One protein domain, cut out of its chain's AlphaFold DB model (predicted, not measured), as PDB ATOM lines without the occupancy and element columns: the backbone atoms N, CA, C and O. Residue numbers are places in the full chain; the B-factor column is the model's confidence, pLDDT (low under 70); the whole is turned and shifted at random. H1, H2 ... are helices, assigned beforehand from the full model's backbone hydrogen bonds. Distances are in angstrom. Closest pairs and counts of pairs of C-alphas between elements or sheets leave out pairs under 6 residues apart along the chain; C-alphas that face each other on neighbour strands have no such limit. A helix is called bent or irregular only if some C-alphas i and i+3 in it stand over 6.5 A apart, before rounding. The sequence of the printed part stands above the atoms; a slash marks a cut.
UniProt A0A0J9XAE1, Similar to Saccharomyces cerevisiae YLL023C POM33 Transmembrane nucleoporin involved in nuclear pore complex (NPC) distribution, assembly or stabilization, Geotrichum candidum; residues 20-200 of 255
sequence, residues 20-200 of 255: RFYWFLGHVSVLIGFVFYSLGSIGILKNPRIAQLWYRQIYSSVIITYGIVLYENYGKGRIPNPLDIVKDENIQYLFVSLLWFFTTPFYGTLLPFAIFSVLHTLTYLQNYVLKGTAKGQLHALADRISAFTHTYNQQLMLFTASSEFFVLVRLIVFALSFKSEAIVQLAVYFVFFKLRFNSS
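What this domain is: This is residues 20 to 200 of the 255 residues of the protein "Similar to Saccharomyces cerevisiae YLL023C POM33 Transmembrane nucleoporin involved in nuclear pore complex (NPC) distribution, assembly or stabilization" of Geotrichum candidum (UniProt A0A0J9XAE1). Six helices or arms, H1, H2, H4, H5, H6b and H7, make an up-and-down bundle, each running against the one before it, and the long bent helix H6 runs along one side of the domain. Beyond the bundle the far part of H5 and H6a reach out together as a helical hairpin arm, which makes much of the length; on another side the loop residues 75 to 81 and residues 82 to 84 of the short helix H3 stick out. The 181 printed residues hold seven named helices, H1 to H7 in order, and no named strand, so the class is all helix. The whole is compact, with a radius of gyration of the C-alphas of 17.8 A and spans of 60 by 48 by 29 A.

Where its parts are: Begin with H6, residues 137 to 175, assigned as one helix by its hydrogen bonds but bent, with C-alphas 151 and 154 7.4 A apart. Find C-alpha 137 at (139.053, 3.909, 100.994), where arm H6a runs to residue 151, 20.9 A; arm H6b runs from 154 to 175, 31.6 A. Before it lies H5, residues 107 to 133, 37.5 A long and irregular, but only just: C-alphas 109 and 112 are 6.9 A apart. H1 starts at C-alpha 20, (144.514, -20.312, 105.793), and reaches residue 41 after 31.1 A. H2 spans residues 48 to 74, 38.8 A, H3 82 to 87, 8.9 A, and H4 89 to 102, 20.4 A. H7 runs from residue 180 to C-alpha 199 at (162.268, -25.357, 88.787), 28.9 A.

How they stand to each other: Look first at H6a and H6b, at a steep tilt of 52 degrees. H5 touches H6b with residues 108 to 115 alone, closest at the C-alphas of Pro 112 and Thr 160, 4.9 A, and H6a with residues 119 to 131 alone, closest at Gln 126 and Ala 142, 5.1 A between C-alphas. H6b and H7 form a helical hairpin at a shallow tilt of 31 degrees, the C-alphas of Ala 175 and Ala 182 4.8 A apart. H7 touches H4, closest at the C-alphas of Gln 92 and Phe 192, 6.0 A, and H4 touches H2 at Tyr 59 and Phe 101, 5.6 A between C-alphas. H2 and H1 form another hairpin, at 24 degrees, with the C-alphas of Val 30 and Ile 58 4.8 A apart. With residues 24 to 34 alone H1 touches H5, at a steep tilt of 40 degrees, the closest C-alphas being those of His 27 and Ser 117, 4.7 A. H3 only just touches H7, with 3 pairs of C-alphas within 8 A, the closest those of Lys 87 and Ser 199, 6.6 A. Every O i to N i+4 pair is within hydrogen-bond range in H1, H2, H3, H4, H6a, H6b and H7, and 16 of 23 are in H5.

The domain as a whole: The C-alphas of Gly 136 and Phe 178, the two farthest apart, are 60.6 A from each other. The printed part has no cut and no long link. Look at residues 132 to 135 and 137 for pLDDT under 70; the mean of the printed part is 92.0.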
ATOM      1  N   ARG A  20     144.002 -21.524 106.450       87.00
ATOM      2  CA  ARG A  20     144.514 -20.312 105.793       87.00
ATOM      3  C   ARG A  20     144.796 -19.170 106.765       87.00
ATOM      4  O   ARG A  20     145.748 -18.420 106.554       87.00
ATOM      5  N   PHE A  21     143.998 -19.039 107.824       90.69
ATOM      6  CA  PHE A  21     144.217 -18.020 108.846       90.69
ATOM      7  C   PHE A  21     145.479 -18.323 109.662       90.69
ATOM      8  O   PHE A  21     146.301 -17.435 109.880       90.69
ATOM      9  N   TYR A  22     145.700 -19.588 110.034       94.25
ATOM     10  CA  TYR A  22     146.934 -20.004 110.711       94.25
ATOM     11  C   TYR A  22     148.169 -19.848 109.821       94.25
ATOM     12  O   TYR A  22     149.216 -19.402 110.289       94.25
ATOM     13  N   TRP A  23     148.039 -20.145 108.528       95.25
ATOM     14  CA  TRP A  23     149.087 -19.884 107.545       95.25
ATOM     15  C   TRP A  23     149.436 -18.389 107.459       95.25
ATOM     16  O   TRP A  23     150.611 -18.018 107.494       95.25
ATOM     17  N   PHE A  24     148.426 -17.513 107.441       95.88
ATOM     18  CA  PHE A  24     148.618 -16.064 107.498       95.88
ATOM     19  C   PHE A  24     149.322 -15.621 108.787       95.88
ATOM     20  O   PHE A  24     150.306 -14.882 108.723       95.88
ATOM     21  N   LEU A  25     148.870 -16.103 109.951       96.62
ATOM     22  CA  LEU A  25     149.508 -15.801 111.233       96.62
ATOM     23  C   LEU A  25     150.968 -16.250 111.264       96.62
ATOM     24  O   LEU A  25     151.812 -15.511 111.767       96.62
ATOM     25  N   GLY A  26     151.286 -17.411 110.692       97.94
ATOM     26  CA  GLY A  26     152.660 -17.883 110.561       97.94
ATOM     27  C   GLY A  26     153.535 -16.908 109.769       97.94
ATOM     28  O   GLY A  26     154.610 -16.538 110.237       97.94
ATOM     29  N   HIS A  27     153.058 -16.402 108.628       98.38
ATOM     30  CA  HIS A  27     153.794 -15.399 107.846       98.38
ATOM     31  C   HIS A  27     153.943 -14.055 108.568       98.38
ATOM     32  O   HIS A  27     155.027 -13.474 108.547       98.38
ATOM     33  N   VAL A  28     152.912 -13.582 109.273       98.44
ATOM     34  CA  VAL A  28     153.032 -12.390 110.132       98.44
ATOM     35  C   VAL A  28     154.076 -12.621 111.232       98.44
ATOM     36  O   VAL A  28     154.908 -11.752 111.486       98.44
ATOM     37  N   SER A  29     154.091 -13.814 111.832       98.50
ATOM     38  CA  SER A  29     155.069 -14.218 112.847       98.50
ATOM     39  C   SER A  29     156.503 -14.220 112.302       98.50
ATOM     40  O   SER A  29     157.414 -13.755 112.988       98.50
ATOM     41  N   VAL A  30     156.708 -14.656 111.050       98.81
ATOM     42  CA  VAL A  30     158.003 -14.545 110.351       98.81
ATOM     43  C   VAL A  30     158.439 -13.088 110.219       98.81
ATOM     44  O   VAL A  30     159.594 -12.781 110.500       98.81
ATOM     45  N   LEU A  31     157.543 -12.180 109.819       98.69
ATOM     46  CA  LEU A  31     157.880 -10.762 109.635       98.69
ATOM     47  C   LEU A  31     158.237 -10.078 110.956       98.69
ATOM     48  O   LEU A  31     159.233  -9.358 111.025       98.69
ATOM     49  N   ILE A  32     157.465 -10.340 112.013       98.38
ATOM     50  CA  ILE A  32     157.754  -9.835 113.360       98.38
ATOM     51  C   ILE A  32     159.122 -10.348 113.822       98.38
ATOM     52  O   ILE A  32     159.979  -9.556 114.218       98.38
ATOM     53  N   GLY A  33     159.361 -11.657 113.709       98.19
ATOM     54  CA  GLY A  33     160.639 -12.253 114.081       98.19
ATOM     55  C   GLY A  33     161.805 -11.701 113.274       98.19
ATOM     56  O   GLY A  33     162.850 -11.396 113.845       98.19
ATOM     57  N   PHE A  34     161.621 -11.491 111.969       98.31
ATOM     58  CA  PHE A  34     162.636 -10.909 111.098       98.31
ATOM     59  C   PHE A  34     163.034  -9.502 111.550       98.31
ATOM     60  O   PHE A  34     164.228  -9.206 111.622       98.31
ATOM     61  N   VAL A  35     162.067  -8.654 111.928       97.50
ATOM     62  CA  VAL A  35     162.346  -7.313 112.467       97.50
ATOM     63  C   VAL A  35     163.177  -7.414 113.744       97.50
ATOM     64  O   VAL A  35     164.245  -6.809 113.827       97.50
ATOM     65  N   PHE A  36     162.752  -8.215 114.721       96.75
ATOM     66  CA  PHE A  36     163.482  -8.325 115.985       96.75
ATOM     67  C   PHE A  36     164.864  -8.971 115.831       96.75
ATOM     68  O   PHE A  36     165.828  -8.510 116.443       96.75
ATOM     69  N   TYR A  37     165.002  -9.993 114.984       96.75
ATOM     70  CA  TYR A  37     166.306 -10.572 114.673       96.75
ATOM     71  C   TYR A  37     167.231  -9.557 113.995       96.75
ATOM     72  O   TYR A  37     168.417  -9.498 114.322       96.75
ATOM     73  N   SER A  38     166.697  -8.720 113.099       95.88
ATOM     74  CA  SER A  38     167.456  -7.641 112.457       95.88
ATOM     75  C   SER A  38     167.954  -6.624 113.478       95.88
ATOM     76  O   SER A  38     169.144  -6.324 113.492       95.88
ATOM     77  N   LEU A  39     167.085  -6.177 114.393       95.19
ATOM     78  CA  LEU A  39     167.468  -5.280 115.490       95.19
ATOM     79  C   LEU A  39     168.561  -5.898 116.379       95.19
ATOM     80  O   LEU A  39     169.501  -5.212 116.778       95.19
ATOM     81  N   GLY A  40     168.475  -7.198 116.667       93.69
ATOM     82  CA  GLY A  40     169.522  -7.911 117.401       93.69
ATOM     83  C   GLY A  40     170.835  -8.030 116.629       93.69
ATOM     84  O   GLY A  40     171.902  -7.863 117.211       93.69
ATOM     85  N   SER A  41     170.767  -8.244 115.316       90.31
ATOM     86  CA  SER A  41     171.943  -8.388 114.447       90.31
ATOM     87  C   SER A  41     172.744  -7.090 114.305       90.31
ATOM     88  O   SER A  41     173.952  -7.147 114.104       90.31
ATOM     89  N   ILE A  42     172.095  -5.927 114.451       92.94
ATOM     90  CA  ILE A  42     172.755  -4.608 114.460       92.94
ATOM     91  C   ILE A  42     173.099  -4.104 115.873       92.94
ATOM     92  O   ILE A  42     173.469  -2.947 116.044       92.94
ATOM     93  N   GLY A  43     172.978  -4.955 116.898       88.62
ATOM     94  CA  GLY A  43     173.406  -4.650 118.268       88.62
ATOM     95  C   GLY A  43     172.428  -3.822 119.108       88.62
ATOM     96  O   GLY A  43     172.757  -3.481 120.244       88.62
ATOM     97  N   ILE A  44     171.219  -3.526 118.613       90.81
ATOM     98  CA  ILE A  44     170.187  -2.816 119.395       90.81
ATOM     99  C   ILE A  44     169.673  -3.710 120.528       90.81
ATOM    100  O   ILE A  44     169.528  -3.262 121.668       90.81
ATOM    101  N   LEU A  45     169.439  -4.997 120.248       86.50
ATOM    102  CA  LEU A  45     169.120  -5.971 121.293       86.50
ATOM    103  C   LEU A  45     170.423  -6.491 121.909       86.50
ATOM    104  O   LEU A  45     171.070  -7.379 121.363       86.50
ATOM    105  N   LYS A  46     170.792  -5.950 123.075       84.69
ATOM    106  CA  LYS A  46     172.063  -6.258 123.761       84.69
ATOM    107  C   LYS A  46     172.229  -7.727 124.167       84.69
ATOM    108  O   LYS A  46     173.347  -8.168 124.409       84.69
ATOM    109  N   ASN A  47     171.136  -8.484 124.281       89.31
ATOM    110  CA  ASN A  47     171.183  -9.887 124.680       89.31
ATOM    111  C   ASN A  47     171.156 -10.810 123.442       89.31
ATOM    112  O   ASN A  47     170.096 -10.948 122.820       89.31
ATOM    113  N   PRO A  48     172.260 -11.509 123.115       86.94
ATOM    114  CA  PRO A  48     172.334 -12.373 121.934       86.94
ATOM    115  C   PRO A  48     171.355 -13.554 121.990       86.94
ATOM    116  O   PRO A  48     170.927 -14.047 120.946       86.94
ATOM    117  N   ARG A  49     170.928 -13.975 123.190       91.69
ATOM    118  CA  ARG A  49     169.917 -15.033 123.352       91.69
ATOM    119  C   ARG A  49     168.554 -14.606 122.817       91.69
ATOM    120  O   ARG A  49     167.828 -15.443 122.291       91.69
ATOM    121  N   ILE A  50     168.219 -13.317 122.910       92.00
ATOM    122  CA  ILE A  50     166.959 -12.785 122.375       92.00
ATOM    123  C   ILE A  50     166.987 -12.832 120.846       92.00
ATOM    124  O   ILE A  50     166.032 -13.299 120.235       92.00
ATOM    125  N   ALA A  51     168.096 -12.429 120.218       92.25
ATOM    126  CA  ALA A  51     168.252 -12.562 118.771       92.25
ATOM    127  C   ALA A  51     168.155 -14.037 118.342       92.25
ATOM    128  O   ALA A  51     167.405 -14.377 117.433       92.25
ATOM    129  N   GLN A  52     168.837 -14.945 119.041       93.44
ATOM    130  CA  GLN A  52     168.757 -16.373 118.738       93.44
ATOM    131  C   GLN A  52     167.334 -16.935 118.887       93.44
ATOM    132  O   GLN A  52     166.911 -17.732 118.049       93.44
ATOM    133  N   LEU A  53     166.580 -16.502 119.905       95.81
ATOM    134  CA  LEU A  53     165.177 -16.878 120.085       95.81
ATOM    135  C   LEU A  53     164.340 -16.470 118.870       95.81
ATOM    136  O   LEU A  53     163.619 -17.304 118.324       95.81
ATOM    137  N   TRP A  54     164.481 -15.225 118.407       97.25
ATOM    138  CA  TRP A  54     163.780 -14.744 117.216       97.25
ATOM    139  C   TRP A  54     164.192 -15.502 115.955       97.25
ATOM    140  O   TRP A  54     163.329 -15.880 115.175       97.25
ATOM    141  N   TYR A  55     165.475 -15.830 115.786       97.69
ATOM    142  CA  TYR A  55     165.924 -16.666 114.669       97.69
ATOM    143  C   TYR A  55     165.230 -18.036 114.650       97.69
ATOM    144  O   TYR A  55     164.724 -18.472 113.616       97.69
ATOM    145  N   ARG A  56     165.179 -18.719 115.802       97.75
ATOM    146  CA  ARG A  56     164.521 -20.029 115.917       97.75
ATOM    147  C   ARG A  56     163.011 -19.914 115.727       97.75
ATOM    148  O   ARG A  56     162.437 -20.740 115.028       97.75
ATOM    149  N   GLN A  57     162.385 -18.871 116.269       98.19
ATOM    150  CA  GLN A  57     160.961 -18.604 116.077       98.19
ATOM    151  C   GLN A  57     160.608 -18.359 114.600       98.19
ATOM    152  O   GLN A  57     159.573 -18.861 114.150       98.19
ATOM    153  N   ILE A  58     161.456 -17.657 113.833       98.69
ATOM    154  CA  ILE A  58     161.234 -17.442 112.396       98.69
ATOM    155  C   ILE A  58     161.164 -18.798 111.700       98.69
ATOM    156  O   ILE A  58     160.186 -19.085 111.014       98.69
ATOM    157  N   TYR A  59     162.164 -19.657 111.913       98.62
ATOM    158  CA  TYR A  59     162.196 -20.963 111.262       98.62
ATOM    159  C   TYR A  59     161.096 -21.909 111.745       98.62
ATOM    160  O   TYR A  59     160.548 -22.626 110.915       98.62
ATOM    161  N   SER A  60     160.689 -21.859 113.017       98.62
ATOM    162  CA  SER A  60     159.481 -22.563 113.473       98.62
ATOM    163  C   SER A  60     158.250 -22.126 112.681       98.62
ATOM    164  O   SER A  60     157.485 -22.961 112.206       98.62
ATOM    165  N   SER A  61     158.077 -20.816 112.494       98.62
ATOM    166  CA  SER A  61     156.940 -20.254 111.760       98.62
ATOM    167  C   SER A  61     156.974 -20.653 110.284       98.62
ATOM    168  O   SER A  61     155.950 -21.051 109.741       98.62
ATOM    169  N   VAL A  62     158.154 -20.630 109.655       98.62
ATOM    170  CA  VAL A  62     158.374 -21.103 108.278       98.62
ATOM    171  C   VAL A  62     158.038 -22.591 108.134       98.62
ATOM    172  O   VAL A  62     157.312 -22.973 107.221       98.62
ATOM    173  N   ILE A  63     158.531 -23.441 109.037       98.62
ATOM    174  CA  ILE A  63     158.254 -24.885 109.016       98.62
ATOM    175  C   ILE A  63     156.745 -25.136 109.112       98.62
ATOM    176  O   ILE A  63     156.205 -25.946 108.359       98.62
ATOM    177  N   ILE A  64     156.051 -24.405 109.990       97.88
ATOM    178  CA  ILE A  64     154.596 -24.501 110.146       97.88
ATOM    179  C   ILE A  64     153.872 -24.049 108.871       97.88
ATOM    180  O   ILE A  64     152.989 -24.767 108.401       97.88
ATOM    181  N   THR A  65     154.225 -22.901 108.279       97.75
ATOM    182  CA  THR A  65     153.523 -22.392 107.086       97.75
ATOM    183  C   THR A  65     153.706 -23.301 105.878       97.75
ATOM    184  O   THR A  65     152.725 -23.607 105.202       97.75
ATOM    185  N   TYR A  66     154.917 -23.802 105.624       96.69
ATOM    186  CA  TYR A  66     155.124 -24.780 104.555       96.69
ATOM    187  C   TYR A  66     154.459 -26.123 104.876       96.69
ATOM    188  O   TYR A  66     153.848 -26.711 103.989       96.69
ATOM    189  N   GLY A  67     154.490 -26.583 106.132       95.56
ATOM    190  CA  GLY A  67     153.772 -27.788 106.561       95.56
ATOM    191  C   GLY A  67     152.267 -27.712 106.287       95.56
ATOM    192  O   GLY A  67     151.689 -28.666 105.767       95.56
ATOM    193  N   ILE A  68     151.650 -26.553 106.541       94.25
ATOM    194  CA  ILE A  68     150.251 -26.276 106.184       94.25
ATOM    195  C   ILE A  68     150.032 -26.420 104.672       94.25
ATOM    196  O   ILE A  68     149.126 -27.144 104.259       94.25
ATOM    197  N   VAL A  69     150.872 -25.789 103.845       93.25
ATOM    198  CA  VAL A  69     150.755 -25.866 102.375       93.25
ATOM    199  C   VAL A  69     150.871 -27.312 101.884       93.25
ATOM    200  O   VAL A  69     150.094 -27.746 101.035       93.25
ATOM    201  N   LEU A  70     151.802 -28.093 102.438       91.38
ATOM    202  CA  LEU A  70     151.957 -29.503 102.075       91.38
ATOM    203  C   LEU A  70     150.755 -30.347 102.494       91.38
ATOM    204  O   LEU A  70     150.319 -31.208 101.731       91.38
ATOM    205  N   TYR A  71     150.189 -30.089 103.672       90.69
ATOM    206  CA  TYR A  71     148.962 -30.751 104.101       90.69
ATOM    207  C   TYR A  71     147.787 -30.423 103.168       90.69
ATOM    208  O   TYR A  71     147.034 -31.322 102.793       90.69
ATOM    209  N   GLU A  72     147.651 -29.172 102.719       88.62
ATOM    210  CA  GLU A  72     146.618 -28.807 101.743       88.62
ATOM    211  C   GLU A  72     146.822 -29.479 100.377       88.62
ATOM    212  O   GLU A  72     145.845 -29.914  99.760       88.62
ATOM    213  N   ASN A  73     148.073 -29.598  99.924       86.50
ATOM    214  CA  ASN A  73     148.407 -30.172  98.621       86.50
ATOM    215  C   ASN A  73     148.295 -31.706  98.592       86.50
ATOM    216  O   ASN A  73     147.809 -32.260  97.597       86.50
ATOM    217  N   TYR A  74     148.708 -32.385  99.670       87.62
ATOM    218  CA  TYR A  74     148.906 -33.843  99.709       87.62
ATOM    219  C   TYR A  74     148.118 -34.571 100.810       87.62
ATOM    220  O   TYR A  74     147.736 -35.725 100.631       87.62
ATOM    221  N   GLY A  75     147.804 -33.912 101.927       79.81
ATOM    222  CA  GLY A  75     147.213 -34.538 103.120       79.81
ATOM    223  C   GLY A  75     145.774 -35.048 102.966       79.81
ATOM    224  O   GLY A  75     145.300 -35.813 103.800       79.81
ATOM    225  N   LYS A  76     145.070 -34.685 101.886       80.19
ATOM    226  CA  LYS A  76     143.664 -35.062 101.628       80.19
ATOM    227  C   LYS A  76     143.524 -36.363 100.819       80.19
ATOM    228  O   LYS A  76     142.678 -36.449  99.933       80.19
ATOM    229  N   GLY A  77     144.385 -37.349 101.085       73.75
ATOM    230  CA  GLY A  77     144.367 -38.659 100.418       73.75
ATOM    231  C   GLY A  77     144.994 -38.685  99.019       73.75
ATOM    232  O   GLY A  77     144.755 -39.617  98.255       73.75
ATOM    233  N   ARG A  78     145.796 -37.673  98.657       75.56
ATOM    234  CA  ARG A  78     146.557 -37.678  97.401       75.56
ATOM    235  C   ARG A  78     147.905 -38.340  97.638       75.56
ATOM    236  O   ARG A  78     148.674 -37.875  98.470       75.56
ATOM    237  N   ILE A  79     148.214 -39.378  96.867       74.94
ATOM    238  CA  ILE A  79     149.560 -39.954  96.813       74.94
ATOM    239  C   ILE A  79     150.279 -39.307  95.624       74.94
ATOM    240  O   ILE A  79     149.993 -39.668  94.480       74.94
ATOM    241  N   PRO A  80     151.151 -38.311  95.843       77.44
ATOM    242  CA  PRO A  80     151.901 -37.708  94.751       77.44
ATOM    243  C   PRO A  80     152.937 -38.680  94.184       77.44
ATOM    244  O   PRO A  80     153.511 -39.502  94.899       77.44
ATOM    245  N   ASN A  81     153.226 -38.545  92.890       85.00
ATOM    246  CA  ASN A  81     154.377 -39.208  92.294       85.00
ATOM    247  C   ASN A  81     155.659 -38.692  92.986       85.00
ATOM    248  O   ASN A  81     155.790 -37.477  93.160       85.00
ATOM    249  N   PRO A  82     156.635 -39.554  93.331       82.62
ATOM    250  CA  PRO A  82     157.889 -39.121  93.951       82.62
ATOM    251  C   PRO A  82     158.615 -37.998  93.196       82.62
ATOM    252  O   PRO A  82     159.258 -37.147  93.806       82.62
ATOM    253  N   LEU A  83     158.493 -37.953  91.867       83.38
ATOM    254  CA  LEU A  83     159.096 -36.891  91.065       83.38
ATOM    255  C   LEU A  83     158.418 -35.528  91.276       83.38
ATOM    256  O   LEU A  83     159.095 -34.503  91.207       83.38
ATOM    257  N   ASP A  84     157.108 -35.508  91.530       81.69
ATOM    258  CA  ASP A  84     156.356 -34.275  91.773       81.69
ATOM    259  C   ASP A  84     156.708 -33.698  93.148       81.69
ATOM    260  O   ASP A  84     156.903 -32.493  93.272       81.69
ATOM    261  N   ILE A  85     156.928 -34.570  94.142       83.94
ATOM    262  CA  ILE A  85     157.427 -34.200  95.477       83.94
ATOM    263  C   ILE A  85     158.767 -33.460  95.359       83.94
ATOM    264  O   ILE A  85     158.952 -32.381  95.914       83.94
ATOM    265  N   VAL A  86     159.719 -34.019  94.607       84.69
ATOM    266  CA  VAL A  86     161.065 -33.432  94.477       84.69
ATOM    267  C   VAL A  86     161.036 -32.081  93.748       84.69
ATOM    268  O   VAL A  86     161.867 -31.209  94.013       84.69
ATOM    269  N   LYS A  87     160.085 -31.886  92.831       86.06
ATOM    270  CA  LYS A  87     159.922 -30.636  92.075       86.06
ATOM    271  C   LYS A  87     159.092 -29.581  92.804       86.06
ATOM    272  O   LYS A  87     159.143 -28.423  92.395       86.06
ATOM    273  N   ASP A  88     158.354 -29.955  93.844       90.38
ATOM    274  CA  ASP A  88     157.546 -29.020  94.617       90.38
ATOM    275  C   ASP A  88     158.444 -28.077  95.427       90.38
ATOM    276  O   ASP A  88     159.169 -28.479  96.342       90.38
ATOM    277  N   GLU A  89     158.377 -26.792  95.094       92.69
ATOM    278  CA  GLU A  89     159.165 -25.750  95.745       92.69
ATOM    279  C   GLU A  89     158.848 -25.655  97.243       92.69
ATOM    280  O   GLU A  89     159.743 -25.389  98.039       92.69
ATOM    281  N   ASN A  90     157.611 -25.945  97.659       94.81
ATOM    282  CA  ASN A  90     157.223 -25.916  99.070       94.81
ATOM    283  C   ASN A  90     157.952 -26.993  99.878       94.81
ATOM    284  O   ASN A  90     158.356 -26.747 101.013       94.81
ATOM    285  N   ILE A  91     158.171 -28.168  99.283       94.25
ATOM    286  CA  ILE A  91     158.929 -29.258  99.912       94.25
ATOM    287  C   ILE A  91     160.406 -28.885  99.993       94.25
ATOM    288  O   ILE A  91     161.037 -29.071 101.034       94.25
ATOM    289  N   GLN A  92     160.945 -28.296  98.925       95.19
ATOM    290  CA  GLN A  92     162.321 -27.802  98.895       95.19
ATOM    291  C   GLN A  92     162.557 -26.747  99.990       95.19
ATOM    292  O   GLN A  92     163.539 -26.837 100.731       95.19
ATOM    293  N   TYR A  93     161.644 -25.781 100.139       97.19
ATOM    294  CA  TYR A  93     161.724 -24.751 101.175       97.19
ATOM    295  C   TYR A  93     161.491 -25.303 102.590       97.19
ATOM    296  O   TYR A  93     162.179 -24.883 103.523       97.19
ATOM    297  N   LEU A  94     160.602 -26.286 102.773       96.81
ATOM    298  CA  LEU A  94     160.457 -26.970 104.060       96.81
ATOM    299  C   LEU A  94     161.765 -27.669 104.457       96.81
ATOM    300  O   LEU A  94     162.260 -27.486 105.564       96.81
ATOM    301  N   PHE A  95     162.375 -28.413 103.538       95.88
ATOM    302  CA  PHE A  95     163.620 -29.119 103.819       95.88
ATOM    303  C   PHE A  95     164.775 -28.163 104.151       95.88
ATOM    304  O   PHE A  95     165.492 -28.364 105.132       95.88
ATOM    305  N   VAL A  96     164.930 -27.076 103.388       97.75
ATOM    306  CA  VAL A  96     165.991 -26.097 103.662       97.75
ATOM    307  C   VAL A  96     165.730 -25.303 104.948       97.75
ATOM    308  O   VAL A  96     166.670 -24.929 105.640       97.75
ATOM    309  N   SER A  97     164.467 -25.067 105.317       98.00
ATOM    310  CA  SER A  97     164.134 -24.416 106.592       98.00
ATOM    311  C   SER A  97     164.451 -25.299 107.801       98.00
ATOM    312  O   SER A  97     164.929 -24.776 108.804       98.00
ATOM    313  N   LEU A  98     164.296 -26.625 107.689       98.00
ATOM    314  CA  LEU A  98     164.759 -27.572 108.709       98.00
ATOM    315  C   LEU A  98     166.282 -27.520 108.884       98.00
ATOM    316  O   LEU A  98     166.751 -27.474 110.018       98.00
ATOM    317  N   LEU A  99     167.054 -27.452 107.789       97.56
ATOM    318  CA  LEU A  99     168.510 -27.256 107.868       97.56
ATOM    319  C   LEU A  99     168.840 -26.029 108.728       97.56
ATOM    320  O   LEU A  99     169.555 -26.142 109.722       97.56
ATOM    321  N   TRP A 100     168.267 -24.875 108.388       98.00
ATOM    322  CA  TRP A 100     168.545 -23.622 109.092       98.00
ATOM    323  C   TRP A 100     168.022 -23.590 110.527       98.00
ATOM    324  O   TRP A 100     168.628 -22.960 111.398       98.00
ATOM    325  N   PHE A 101     166.941 -24.316 110.809       97.81
ATOM    326  CA  PHE A 101     166.425 -24.461 112.162       97.81
ATOM    327  C   PHE A 101     167.425 -25.147 113.101       97.81
ATOM    328  O   PHE A 101     167.505 -24.759 114.267       97.81
ATOM    329  N   PHE A 102     168.219 -26.106 112.614       96.31
ATOM    330  CA  PHE A 102     169.161 -26.867 113.445       96.31
ATOM    331  C   PHE A 102     170.613 -26.384 113.374       96.31
ATOM    332  O   PHE A 102     171.411 -26.734 114.241       96.31
ATOM    333  N   THR A 103     170.977 -25.549 112.402       94.88
ATOM    334  CA  THR A 103     172.356 -25.059 112.254       94.88
ATOM    335  C   THR A 103     172.607 -23.713 112.938       94.88
ATOM    336  O   THR A 103     171.693 -23.093 113.499       94.88
ATOM    337  N   THR A 104     173.860 -23.245 112.905       92.75
ATOM    338  CA  THR A 104     174.239 -21.911 113.389       92.75
ATOM    339  C   THR A 104     173.471 -20.810 112.644       92.75
ATOM    340  O   THR A 104     173.370 -20.877 111.415       92.75
ATOM    341  N   PRO A 105     172.937 -19.788 113.350       94.56
ATOM    342  CA  PRO A 105     172.214 -18.695 112.719       94.56
ATOM    343  C   PRO A 105     173.023 -17.939 111.669       94.56
ATOM    344  O   PRO A 105     174.161 -17.532 111.905       94.56
ATOM    345  N   PHE A 106     172.394 -17.690 110.526       94.12
ATOM    346  CA  PHE A 106     172.942 -16.868 109.458       94.12
ATOM    347  C   PHE A 106     171.851 -15.957 108.893       94.12
ATOM    348  O   PHE A 106     170.825 -16.427 108.419       94.12
ATOM    349  N   TYR A 107     172.070 -14.642 108.925       95.38
ATOM    350  CA  TYR A 107     171.070 -13.660 108.492       95.38
ATOM    351  C   TYR A 107     170.660 -13.824 107.019       95.38
ATOM    352  O   TYR A 107     169.487 -13.688 106.678       95.38
ATOM    353  N   GLY A 108     171.612 -14.163 106.139       95.50
ATOM    354  CA  GLY A 108     171.367 -14.264 104.697       95.50
ATOM    355  C   GLY A 108     170.306 -15.300 104.313       95.50
ATOM    356  O   GLY A 108     169.631 -15.132 103.301       95.50
ATOM    357  N   THR A 109     170.096 -16.331 105.137       97.19
ATOM    358  CA  THR A 109     169.114 -17.392 104.862       97.19
ATOM    359  C   THR A 109     167.679 -16.967 105.147       97.19
ATOM    360  O   THR A 109     166.758 -17.669 104.739       97.19
ATOM    361  N   LEU A 110     167.470 -15.836 105.828       98.25
ATOM    362  CA  LEU A 110     166.146 -15.319 106.175       98.25
ATOM    363  C   LEU A 110     165.499 -14.530 105.032       98.25
ATOM    364  O   LEU A 110     164.273 -14.443 104.973       98.25
ATOM    365  N   LEU A 111     166.306 -13.958 104.130       97.62
ATOM    366  CA  LEU A 111     165.837 -13.021 103.104       97.62
ATOM    367  C   LEU A 111     164.744 -13.611 102.192       97.62
ATOM    368  O   LEU A 111     163.707 -12.958 102.059       97.62
ATOM    369  N   PRO A 112     164.883 -14.837 101.637       97.31
ATOM    370  CA  PRO A 112     163.812 -15.462 100.856       97.31
ATOM    371  C   PRO A 112     162.493 -15.559 101.631       97.31
ATOM    372  O   PRO A 112     161.435 -15.179 101.134       97.31
ATOM    373  N   PHE A 113     162.560 -16.020 102.882       98.44
ATOM    374  CA  PHE A 113     161.384 -16.267 103.713       98.44
ATOM    375  C   PHE A 113     160.692 -14.978 104.152       98.44
ATOM    376  O   PHE A 113     159.461 -14.942 104.215       98.44
ATOM    377  N   ALA A 114     161.450 -13.909 104.410       98.50
ATOM    378  CA  ALA A 114     160.888 -12.592 104.685       98.50
ATOM    379  C   ALA A 114     160.114 -12.062 103.466       98.50
ATOM    380  O   ALA A 114     158.978 -11.618 103.609       98.50
ATOM    381  N   ILE A 115     160.677 -12.189 102.260       97.88
ATOM    382  CA  ILE A 115     160.036 -11.740 101.014       97.88
ATOM    383  C   ILE A 115     158.756 -12.525 100.736       97.88
ATOM    384  O   ILE A 115     157.708 -11.915 100.508       97.88
ATOM    385  N   PHE A 116     158.805 -13.859 100.813       97.19
ATOM    386  CA  PHE A 116     157.603 -14.680 100.664       97.19
ATOM    387  C   PHE A 116     156.552 -14.317 101.709       97.19
ATOM    388  O   PHE A 116     155.384 -14.165 101.368       97.19
ATOM    389  N   SER A 117     156.957 -14.086 102.959       98.38
ATOM    390  CA  SER A 117     156.025 -13.710 104.022       98.38
ATOM    391  C   SER A 117     155.379 -12.347 103.793       98.38
ATOM    392  O   SER A 117     154.183 -12.217 104.045       98.38
ATOM    393  N   VAL A 118     156.096 -11.357 103.244       97.88
ATOM    394  CA  VAL A 118     155.492 -10.084 102.812       97.88
ATOM    395  C   VAL A 118     154.442 -10.339 101.731       97.88
ATOM    396  O   VAL A 118     153.294  -9.925 101.886       97.88
ATOM    397  N   LEU A 119     154.803 -11.053 100.661       95.75
ATOM    398  CA  LEU A 119     153.897 -11.313  99.537       95.75
ATOM    399  C   LEU A 119     152.645 -12.087  99.969       95.75
ATOM    400  O   LEU A 119     151.528 -11.733  99.583       95.75
ATOM    401  N   HIS A 120     152.812 -13.106 100.807       95.00
ATOM    402  CA  HIS A 120     151.729 -13.929 101.336       95.00
ATOM    403  C   HIS A 120     150.812 -13.154 102.286       95.00
ATOM    404  O   HIS A 120     149.590 -13.217 102.137       95.00
ATOM    405  N   THR A 121     151.381 -12.352 103.189       96.25
ATOM    406  CA  THR A 121     150.623 -11.466 104.089       96.25
ATOM    407  C   THR A 121     149.793 -10.464 103.285       96.25
ATOM    408  O   THR A 121     148.591 -10.338 103.508       96.25
ATOM    409  N   LEU A 122     150.400  -9.797 102.296       94.12
ATOM    410  CA  LEU A 122     149.712  -8.831 101.434       94.12
ATOM    411  C   LEU A 122     148.593  -9.479 100.612       94.12
ATOM    412  O   LEU A 122     147.486  -8.947 100.550       94.12
ATOM    413  N   THR A 123     148.857 -10.649 100.031       90.25
ATOM    414  CA  THR A 123     147.866 -11.408  99.255       90.25
ATOM    415  C   THR A 123     146.678 -11.818 100.125       90.25
ATOM    416  O   THR A 123     145.527 -11.741  99.688       90.25
ATOM    417  N   TYR A 124     146.933 -12.236 101.368       90.62
ATOM    418  CA  TYR A 124     145.876 -12.605 102.301       90.62
ATOM    419  C   TYR A 124     145.021 -11.395 102.697       90.62
ATOM    420  O   TYR A 124     143.795 -11.439 102.581       90.62
ATOM    421  N   LEU A 125     145.665 -10.289 103.090       89.62
ATOM    422  CA  LEU A 125     144.983  -9.036 103.423       89.62
ATOM    423  C   LEU A 125     144.113  -8.552 102.260       89.62
ATOM    424  O   LEU A 125     142.948  -8.219 102.461       89.62
ATOM    425  N   GLN A 126     144.644  -8.570 101.038       86.31
ATOM    426  CA  GLN A 126     143.901  -8.167  99.852       86.31
ATOM    427  C   GLN A 126     142.645  -9.025  99.643       86.31
ATOM    428  O   GLN A 126     141.552  -8.484  99.474       86.31
ATOM    429  N   ASN A 127     142.798 -10.351  99.618       83.69
ATOM    430  CA  ASN A 127     141.746 -11.249  99.144       83.69
ATOM    431  C   ASN A 127     140.687 -11.567 100.197       83.69
ATOM    432  O   ASN A 127     139.529 -11.768  99.833       83.69
ATOM    433  N   TYR A 128     141.063 -11.602 101.475       82.25
ATOM    434  CA  TYR A 128     140.184 -12.095 102.536       82.25
ATOM    435  C   TYR A 128     139.764 -11.019 103.531       82.25
ATOM    436  O   TYR A 128     138.646 -11.068 104.037       82.25
ATOM    437  N   VAL A 129     140.617 -10.023 103.778       81.50
ATOM    438  CA  VAL A 129     140.283  -8.929 104.697       81.50
ATOM    439  C   VAL A 129     139.631  -7.787 103.930       81.50
ATOM    440  O   VAL A 129     138.493  -7.425 104.213       81.50
ATOM    441  N   LEU A 130     140.310  -7.249 102.917       81.56
ATOM    442  CA  LEU A 130     139.880  -6.030 102.239       81.56
ATOM    443  C   LEU A 130     138.765  -6.302 101.225       81.56
ATOM    444  O   LEU A 130     137.673  -5.768 101.372       81.56
ATOM    445  N   LYS A 131     138.963  -7.179 100.232       72.00
ATOM    446  CA  LYS A 131     137.930  -7.433  99.203       72.00
ATOM    447  C   LYS A 131     136.624  -8.027  99.755       72.00
ATOM    448  O   LYS A 131     135.583  -7.855  99.131       72.00
ATOM    449  N   GLY A 132     136.664  -8.689 100.914       62.16
ATOM    450  CA  GLY A 132     135.482  -9.268 101.564       62.16
ATOM    451  C   GLY A 132     134.653  -8.289 102.404       62.16
ATOM    452  O   GLY A 132     133.500  -8.592 102.703       62.16
ATOM    453  N   THR A 133     135.209  -7.133 102.798       61.38
ATOM    454  CA  THR A 133     134.579  -6.226 103.785       61.38
ATOM    455  C   THR A 133     134.624  -4.736 103.414       61.38
ATOM    456  O   THR A 133     133.940  -3.924 104.036       61.38
ATOM    457  N   ALA A 134     135.401  -4.349 102.400       60.72
ATOM    458  CA  ALA A 134     135.721  -2.956 102.115       60.72
ATOM    459  C   ALA A 134     134.701  -2.224 101.225       60.72
ATOM    460  O   ALA A 134     134.376  -2.674 100.128       60.72
ATOM    461  N   LYS A 135     134.319  -1.007 101.639       63.97
ATOM    462  CA  LYS A 135     133.769   0.060 100.780       63.97
ATOM    463  C   LYS A 135     134.706   1.277 100.813       63.97
ATOM    464  O   LYS A 135     135.442   1.464 101.782       63.97
ATOM    465  N   GLY A 136     134.682   2.120  99.779       71.19
ATOM    466  CA  GLY A 136     135.434   3.385  99.754       71.19
ATOM    467  C   GLY A 136     136.955   3.200  99.870       71.19
ATOM    468  O   GLY A 136     137.557   2.458  99.097       71.19
ATOM    469  N   GLN A 137     137.588   3.867 100.840       69.88
ATOM    470  CA  GLN A 137     139.053   3.909 100.994       69.88
ATOM    471  C   GLN A 137     139.707   2.529 101.192       69.88
ATOM    472  O   GLN A 137     140.824   2.312 100.722       69.88
ATOM    473  N   LEU A 138     139.020   1.571 101.828       76.62
ATOM    474  CA  LEU A 138     139.562   0.219 102.008       76.62
ATOM    475  C   LEU A 138     139.633  -0.564 100.682       76.62
ATOM    476  O   LEU A 138     140.497  -1.427 100.531       76.62
ATOM    477  N   HIS A 139     138.766  -0.253  99.710       80.12
ATOM    478  CA  HIS A 139     138.831  -0.854  98.375       80.12
ATOM    479  C   HIS A 139     140.041  -0.311  97.606       80.12
ATOM    480  O   HIS A 139     140.842  -1.083  97.089       80.12
ATOM    481  N   ALA A 140     140.264   1.008  97.672       83.81
ATOM    482  CA  ALA A 140     141.445   1.644  97.091       83.81
ATOM    483  C   ALA A 140     142.762   1.102  97.683       83.81
ATOM    484  O   ALA A 140     143.761   0.977  96.972       83.81
ATOM    485  N   LEU A 141     142.787   0.743  98.973       85.69
ATOM    486  CA  LEU A 141     143.937   0.064  99.574       85.69
ATOM    487  C   LEU A 141     144.156  -1.338  98.979       85.69
ATOM    488  O   LEU A 141     145.299  -1.702  98.702       85.69
ATOM    489  N   ALA A 142     143.090  -2.109  98.745       86.25
ATOM    490  CA  ALA A 142     143.188  -3.429  98.115       86.25
ATOM    491  C   ALA A 142     143.773  -3.349  96.695       86.25
ATOM    492  O   ALA A 142     144.585  -4.198  96.317       86.25
ATOM    493  N   ASP A 143     143.412  -2.311  95.940       87.44
ATOM    494  CA  ASP A 143     143.944  -2.058  94.598       87.44
ATOM    495  C   ASP A 143     145.416  -1.653  94.639       87.44
ATOM    496  O   ASP A 143     146.219  -2.172  93.866       87.44
ATOM    497  N   ARG A 144     145.812  -0.802  95.594       89.69
ATOM    498  CA  ARG A 144     147.225  -0.439  95.805       89.69
ATOM    499  C   ARG A 144     148.083  -1.648  96.162       89.69
ATOM    500  O   ARG A 144     149.176  -1.793  95.620       89.69
ATOM    501  N   ILE A 145     147.592  -2.533  97.030       90.50
ATOM    502  CA  ILE A 145     148.283  -3.788  97.361       90.50
ATOM    503  C   ILE A 145     148.391  -4.682  96.118       90.50
ATOM    504  O   ILE A 145     149.453  -5.253  95.863       90.50
ATOM    505  N   SER A 146     147.329  -4.763  95.308       89.12
ATOM    506  CA  SER A 146     147.353  -5.494  94.034       89.12
ATOM    507  C   SER A 146     148.405  -4.940  93.077       89.12
ATOM    508  O   SER A 146     149.181  -5.696  92.497       89.12
ATOM    509  N   ALA A 147     148.440  -3.618  92.916       91.75
ATOM    510  CA  ALA A 147     149.375  -2.942  92.032       91.75
ATOM    511  C   ALA A 147     150.815  -3.141  92.510       91.75
ATOM    512  O   ALA A 147     151.680  -3.483  91.708       91.75
ATOM    513  N   PHE A 148     151.070  -2.999  93.814       93.31
ATOM    514  CA  PHE A 148     152.384  -3.238  94.411       93.31
ATOM    515  C   PHE A 148     152.857  -4.676  94.184       93.31
ATOM    516  O   PHE A 148     153.938  -4.888  93.636       93.31
ATOM    517  N   THR A 149     152.043  -5.664  94.570       91.44
ATOM    518  CA  THR A 149     152.406  -7.081  94.430       91.44
ATOM    519  C   THR A 149     152.671  -7.428  92.971       91.44
ATOM    520  O   THR A 149     153.705  -8.012  92.687       91.44
ATOM    521  N   HIS A 150     151.833  -6.989  92.030       90.75
ATOM    522  CA  HIS A 150     152.058  -7.238  90.606       90.75
ATOM    523  C   HIS A 150     153.322  -6.545  90.064       90.75
ATOM    524  O   HIS A 150     154.108  -7.162  89.350       90.75
ATOM    525  N   THR A 151     153.537  -5.274  90.419       94.12
ATOM    526  CA  THR A 151     154.646  -4.451  89.896       94.12
ATOM    527  C   THR A 151     156.004  -4.944  90.369       94.12
ATOM    528  O   THR A 151     156.953  -4.938  89.590       94.12
ATOM    529  N   TYR A 152     156.096  -5.364  91.634       94.38
ATOM    530  CA  TYR A 152     157.361  -5.726  92.267       94.38
ATOM    531  C   TYR A 152     157.606  -7.235  92.348       94.38
ATOM    532  O   TYR A 152     158.699  -7.636  92.745       94.38
ATOM    533  N   ASN A 153     156.641  -8.089  91.971       93.00
ATOM    534  CA  ASN A 153     156.787  -9.545  92.087       93.00
ATOM    535  C   ASN A 153     158.059 -10.046  91.394       93.00
ATOM    536  O   ASN A 153     158.848 -10.766  91.995       93.00
ATOM    537  N   GLN A 154     158.301  -9.637  90.147       95.31
ATOM    538  CA  GLN A 154     159.469 -10.101  89.398       95.31
ATOM    539  C   GLN A 154     160.789  -9.681  90.059       95.31
ATOM    540  O   GLN A 154     161.707 -10.492  90.168       95.31
ATOM    541  N   GLN A 155     160.888  -8.434  90.515       96.38
ATOM    542  CA  GLN A 155     162.079  -7.891  91.166       96.38
ATOM    543  C   GLN A 155     162.322  -8.589  92.502       96.38
ATOM    544  O   GLN A 155     163.455  -8.963  92.796       96.38
ATOM    545  N   LEU A 156     161.264  -8.822  93.282       97.19
ATOM    546  CA  LEU A 156     161.335  -9.554  94.543       97.19
ATOM    547  C   LEU A 156     161.766 -11.006  94.320       97.19
ATOM    548  O   LEU A 156     162.649 -11.483  95.023       97.19
ATOM    549  N   MET A 157     161.241 -11.686  93.298       96.75
ATOM    550  CA  MET A 157     161.660 -13.049  92.954       96.75
ATOM    551  C   MET A 157     163.120 -13.119  92.483       96.75
ATOM    552  O   MET A 157     163.846 -14.038  92.865       96.75
ATOM    553  N   LEU A 158     163.584 -12.138  91.701       97.06
ATOM    554  CA  LEU A 158     164.994 -12.026  91.308       97.06
ATOM    555  C   LEU A 158     165.905 -11.735  92.502       97.06
ATOM    556  O   LEU A 158     167.000 -12.295  92.591       97.06
ATOM    557  N   PHE A 159     165.463 -10.884  93.428       97.69
ATOM    558  CA  PHE A 159     166.198 -10.602  94.655       97.69
ATOM    559  C   PHE A 159     166.273 -11.844  95.547       97.69
ATOM    560  O   PHE A 159     167.358 -12.185  96.014       97.69
ATOM    561  N   THR A 160     165.171 -12.583  95.704       97.88
ATOM    562  CA  THR A 160     165.147 -13.879  96.392       97.88
ATOM    563  C   THR A 160     166.156 -14.841  95.773       97.88
ATOM    564  O   THR A 160     167.062 -15.298  96.470       97.88
ATOM    565  N   ALA A 161     166.090 -15.071  94.459       97.50
ATOM    566  CA  ALA A 161     167.024 -15.952  93.757       97.50
ATOM    567  C   ALA A 161     168.489 -15.489  93.887       97.50
ATOM    568  O   ALA A 161     169.397 -16.309  94.022       97.50
ATOM    569  N   SER A 162     168.731 -14.175  93.874       97.06
ATOM    570  CA  SER A 162     170.061 -13.596  94.109       97.06
ATOM    571  C   SER A 162     170.553 -13.868  95.525       97.06
ATOM    572  O   SER A 162     171.691 -14.292  95.699       97.06
ATOM    573  N   SER A 163     169.701 -13.682  96.536       97.88
ATOM    574  CA  SER A 163     170.051 -13.974  97.928       97.88
ATOM    575  C   SER A 163     170.375 -15.457  98.136       97.88
ATOM    576  O   SER A 163     171.378 -15.773  98.769       97.88
ATOM    577  N   GLU A 164     169.612 -16.365  97.520       98.00
ATOM    578  CA  GLU A 164     169.877 -17.809  97.550       98.00
ATOM    579  C   GLU A 164     171.225 -18.149  96.899       98.00
ATOM    580  O   GLU A 164     172.028 -18.906  97.448       98.00
ATOM    581  N   PHE A 165     171.523 -17.534  95.752       97.19
ATOM    582  CA  PHE A 165     172.810 -17.707  95.085       97.19
ATOM    583  C   PHE A 165     173.973 -17.237  95.970       97.19
ATOM    584  O   PHE A 165     174.978 -17.935  96.098       97.19
ATOM    585  N   PHE A 166     173.833 -16.097  96.649       97.69
ATOM    586  CA  PHE A 166     174.858 -15.608  97.572       97.69
ATOM    587  C   PHE A 166     175.032 -16.489  98.811       97.69
ATOM    588  O   PHE A 166     176.161 -16.658  99.275       97.69
ATOM    589  N   VAL A 167     173.954 -17.091  99.325       98.12
ATOM    590  CA  VAL A 167     174.053 -18.111 100.378       98.12
ATOM    591  C   VAL A 167     174.891 -19.289  99.879       98.12
ATOM    592  O   VAL A 167     175.816 -19.692 100.582       98.12
ATOM    593  N   LEU A 168     174.657 -19.787  98.655       97.25
ATOM    594  CA  LEU A 168     175.467 -20.869  98.080       97.25
ATOM    595  C   LEU A 168     176.948 -20.482  97.989       97.25
ATOM    596  O   LEU A 168     177.802 -21.227  98.466       97.25
ATOM    597  N   VAL A 169     177.258 -19.312  97.422       95.81
ATOM    598  CA  VAL A 169     178.643 -18.821  97.297       95.81
ATOM    599  C   VAL A 169     179.315 -18.738  98.669       95.81
ATOM    600  O   VAL A 169     180.429 -19.231  98.847       95.81
ATOM    601  N   ARG A 170     178.621 -18.187  99.672       96.50
ATOM    602  CA  ARG A 170     179.124 -18.119 101.048       96.50
ATOM    603  C   ARG A 170     179.383 -19.506 101.629       96.50
ATOM    604  O   ARG A 170     180.379 -19.677 102.324       96.50
ATOM    605  N   LEU A 171     178.508 -20.484 101.392       96.81
ATOM    606  CA  LEU A 171     178.690 -21.852 101.892       96.81
ATOM    607  C   LEU A 171     179.879 -22.554 101.239       96.81
ATOM    608  O   LEU A 171     180.604 -23.255 101.935       96.81
ATOM    609  N   ILE A 172     180.121 -22.322  99.946       95.19
ATOM    610  CA  ILE A 172     181.313 -22.829  99.252       95.19
ATOM    611  C   ILE A 172     182.578 -22.275  99.914       95.19
ATOM    612  O   ILE A 172     183.474 -23.041 100.261       95.19
ATOM    613  N   VAL A 173     182.628 -20.962 100.164       95.81
ATOM    614  CA  VAL A 173     183.759 -20.332 100.868       95.81
ATOM    615  C   VAL A 173     183.881 -20.861 102.300       95.81
ATOM    616  O   VAL A 173     184.978 -21.165 102.757       95.81
ATOM    617  N   PHE A 174     182.764 -21.026 103.013       95.19
ATOM    618  CA  PHE A 174     182.767 -21.545 104.380       95.19
ATOM    619  C   PHE A 174     183.238 -23.004 104.456       95.19
ATOM    620  O   PHE A 174     183.907 -23.371 105.421       95.19
ATOM    621  N   ALA A 175     182.962 -23.824 103.440       94.88
ATOM    622  CA  ALA A 175     183.425 -25.208 103.367       94.88
ATOM    623  C   ALA A 175     184.954 -25.331 103.260       94.88
ATOM    624  O   ALA A 175     185.500 -26.350 103.677       94.88
ATOM    625  N   LEU A 176     185.662 -24.277 102.827       94.31
ATOM    626  CA  LEU A 176     187.132 -24.218 102.868       94.31
ATOM    627  C   LEU A 176     187.694 -24.230 104.299       94.31
ATOM    628  O   LEU A 176     188.880 -24.466 104.490       94.31
ATOM    629  N   SER A 177     186.854 -24.000 105.314       94.88
ATOM    630  CA  SER A 177     187.241 -24.188 106.718       94.88
ATOM    631  C   SER A 177     187.280 -25.658 107.156       94.88
ATOM    632  O   SER A 177     187.659 -25.926 108.293       94.88
ATOM    633  N   PHE A 178     186.855 -26.598 106.299       93.62
ATOM    634  CA  PHE A 178     186.793 -28.048 106.547       93.62
ATOM    635  C   PHE A 178     186.027 -28.470 107.815       93.62
ATOM    636  O   PHE A 178     186.124 -29.609 108.267       93.62
ATOM    637  N   LYS A 179     185.212 -27.576 108.384       94.38
ATOM    638  CA  LYS A 179     184.322 -27.895 109.504       94.38
ATOM    639  C   LYS A 179     183.197 -28.809 109.024       94.38
ATOM    640  O   LYS A 179     182.565 -28.523 108.007       94.38
ATOM    641  N   SER A 180     182.873 -29.845 109.798       93.94
ATOM    642  CA  SER A 180     181.782 -30.777 109.473       93.94
ATOM    643  C   SER A 180     180.450 -30.053 109.246       93.94
ATOM    644  O   SER A 180     179.743 -30.361 108.291       93.94
ATOM    645  N   GLU A 181     180.144 -29.029 110.050       93.69
ATOM    646  CA  GLU A 181     178.955 -28.185 109.861       93.69
ATOM    647  C   GLU A 181     178.936 -27.509 108.480       93.69
ATOM    648  O   GLU A 181     177.907 -27.515 107.809       93.69
ATOM    649  N   ALA A 182     180.069 -26.956 108.039       94.75
ATOM    650  CA  ALA A 182     180.172 -26.266 106.757       94.75
ATOM    651  C   ALA A 182     179.936 -27.223 105.580       94.75
ATOM    652  O   ALA A 182     179.229 -26.878 104.633       94.75
ATOM    653  N   ILE A 183     180.486 -28.437 105.668       95.56
ATOM    654  CA  ILE A 183     180.332 -29.479 104.647       95.56
ATOM    655  C   ILE A 183     178.877 -29.955 104.583       95.56
ATOM    656  O   ILE A 183     178.313 -30.037 103.493       95.56
ATOM    657  N   VAL A 184     178.245 -30.213 105.733       95.19
ATOM    658  CA  VAL A 184     176.836 -30.640 105.796       95.19
ATOM    659  C   VAL A 184     175.912 -29.550 105.254       95.19
ATOM    660  O   VAL A 184     175.076 -29.835 104.396       95.19
ATOM    661  N   GLN A 185     176.085 -28.294 105.684       96.56
ATOM    662  CA  GLN A 185     175.304 -27.167 105.165       96.56
ATOM    663  C   GLN A 185     175.451 -27.029 103.652       96.56
ATOM    664  O   GLN A 185     174.447 -26.887 102.957       96.56
ATOM    665  N   LEU A 186     176.683 -27.092 103.134       96.62
ATOM    666  CA  LEU A 186     176.930 -26.998 101.702       96.62
ATOM    667  C   LEU A 186     176.268 -28.154 100.950       96.62
ATOM    668  O   LEU A 186     175.573 -27.897  99.977       96.62
ATOM    669  N   ALA A 187     176.432 -29.401 101.394       95.38
ATOM    670  CA  ALA A 187     175.869 -30.566 100.714       95.38
ATOM    671  C   ALA A 187     174.335 -30.494 100.620       95.38
ATOM    672  O   ALA A 187     173.767 -30.629  99.534       95.38
ATOM    673  N   VAL A 188     173.664 -30.218 101.741       95.19
ATOM    674  CA  VAL A 188     172.198 -30.112 101.810       95.19
ATOM    675  C   VAL A 188     171.702 -28.910 100.999       95.19
ATOM    676  O   VAL A 188     170.788 -29.045 100.180       95.19
ATOM    677  N   TYR A 189     172.322 -27.739 101.174       97.31
ATOM    678  CA  TYR A 189     171.920 -26.530 100.456       97.31
ATOM    679  C   TYR A 189     172.191 -26.620  98.956       97.31
ATOM    680  O   TYR A 189     171.430 -26.082  98.158       97.31
ATOM    681  N   PHE A 190     173.244 -27.325  98.549       95.56
ATOM    682  CA  PHE A 190     173.551 -27.551  97.145       95.56
ATOM    683  C   PHE A 190     172.451 -28.359  96.452       95.56
ATOM    684  O   PHE A 190     172.029 -27.996  95.355       95.56
ATOM    685  N   VAL A 191     171.920 -29.401  97.108       93.31
ATOM    686  CA  VAL A 191     170.755 -30.145  96.598       93.31
ATOM    687  C   VAL A 191     169.547 -29.220  96.462       93.31
ATOM    688  O   VAL A 191     168.938 -29.190  95.392       93.31
ATOM    689  N   PHE A 192     169.238 -28.421  97.490       95.75
ATOM    690  CA  PHE A 192     168.171 -27.414  97.428       95.75
ATOM    691  C   PHE A 192     168.363 -26.458  96.241       95.75
ATOM    692  O   PHE A 192     167.490 -26.356  95.382       95.75
ATOM    693  N   PHE A 193     169.525 -25.811  96.136       96.00
ATOM    694  CA  PHE A 193     169.803 -24.823  95.095       96.00
ATOM    695  C   PHE A 193     169.751 -25.438  93.695       96.00
ATOM    696  O   PHE A 193     169.290 -24.811  92.742       96.00
ATOM    697  N   LYS A 194     170.162 -26.699  93.565       91.38
ATOM    698  CA  LYS A 194     170.065 -27.444  92.315       91.38
ATOM    699  C   LYS A 194     168.619 -27.729  91.917       91.38
ATOM    700  O   LYS A 194     168.263 -27.561  90.751       91.38
ATOM    701  N   LEU A 195     167.774 -28.130  92.863       91.56
ATOM    702  CA  LEU A 195     166.342 -28.295  92.609       91.56
ATOM    703  C   LEU A 195     165.695 -26.963  92.205       91.56
ATOM    704  O   LEU A 195     164.972 -26.923  91.209       91.56
ATOM    705  N   ARG A 196     166.064 -25.866  92.878       92.38
ATOM    706  CA  ARG A 196     165.641 -24.504  92.521       92.38
ATOM    707  C   ARG A 196     166.085 -24.104  91.120       92.38
ATOM    708  O   ARG A 196     165.284 -23.566  90.368       92.38
ATOM    709  N   PHE A 197     167.327 -24.392  90.730       91.62
ATOM    710  CA  PHE A 197     167.809 -24.112  89.376       91.62
ATOM    711  C   PHE A 197     166.978 -24.843  88.311       91.62
ATOM    712  O   PHE A 197     166.715 -24.293  87.247       91.62
ATOM    713  N   ASN A 198     166.509 -26.056  88.603       87.81
ATOM    714  CA  ASN A 198     165.678 -26.817  87.673       87.81
ATOM    715  C   ASN A 198     164.220 -26.330  87.622       87.81
ATOM    716  O   ASN A 198     163.584 -26.480  86.582       87.81
ATOM    717  N   SER A 199     163.677 -25.777  88.714       86.75
ATOM    718  CA  SER A 199     162.268 -25.357  88.787       86.75
ATOM    719  C   SER A 199     162.037 -23.864  88.518       86.75
ATOM    720  O   SER A 199     160.971 -23.491  88.032       86.75
ATOM    721  N   SER A 200     163.019 -23.002  88.803       91.19
ATOM    722  CA  SER A 200     162.864 -21.544  88.816       91.19
ATOM    723  C   SER A 200     163.666 -20.847  87.725       91.19
ATOM    724  O   SER A 200     164.899 -20.781  87.755       91.19
TER     725      SER A 200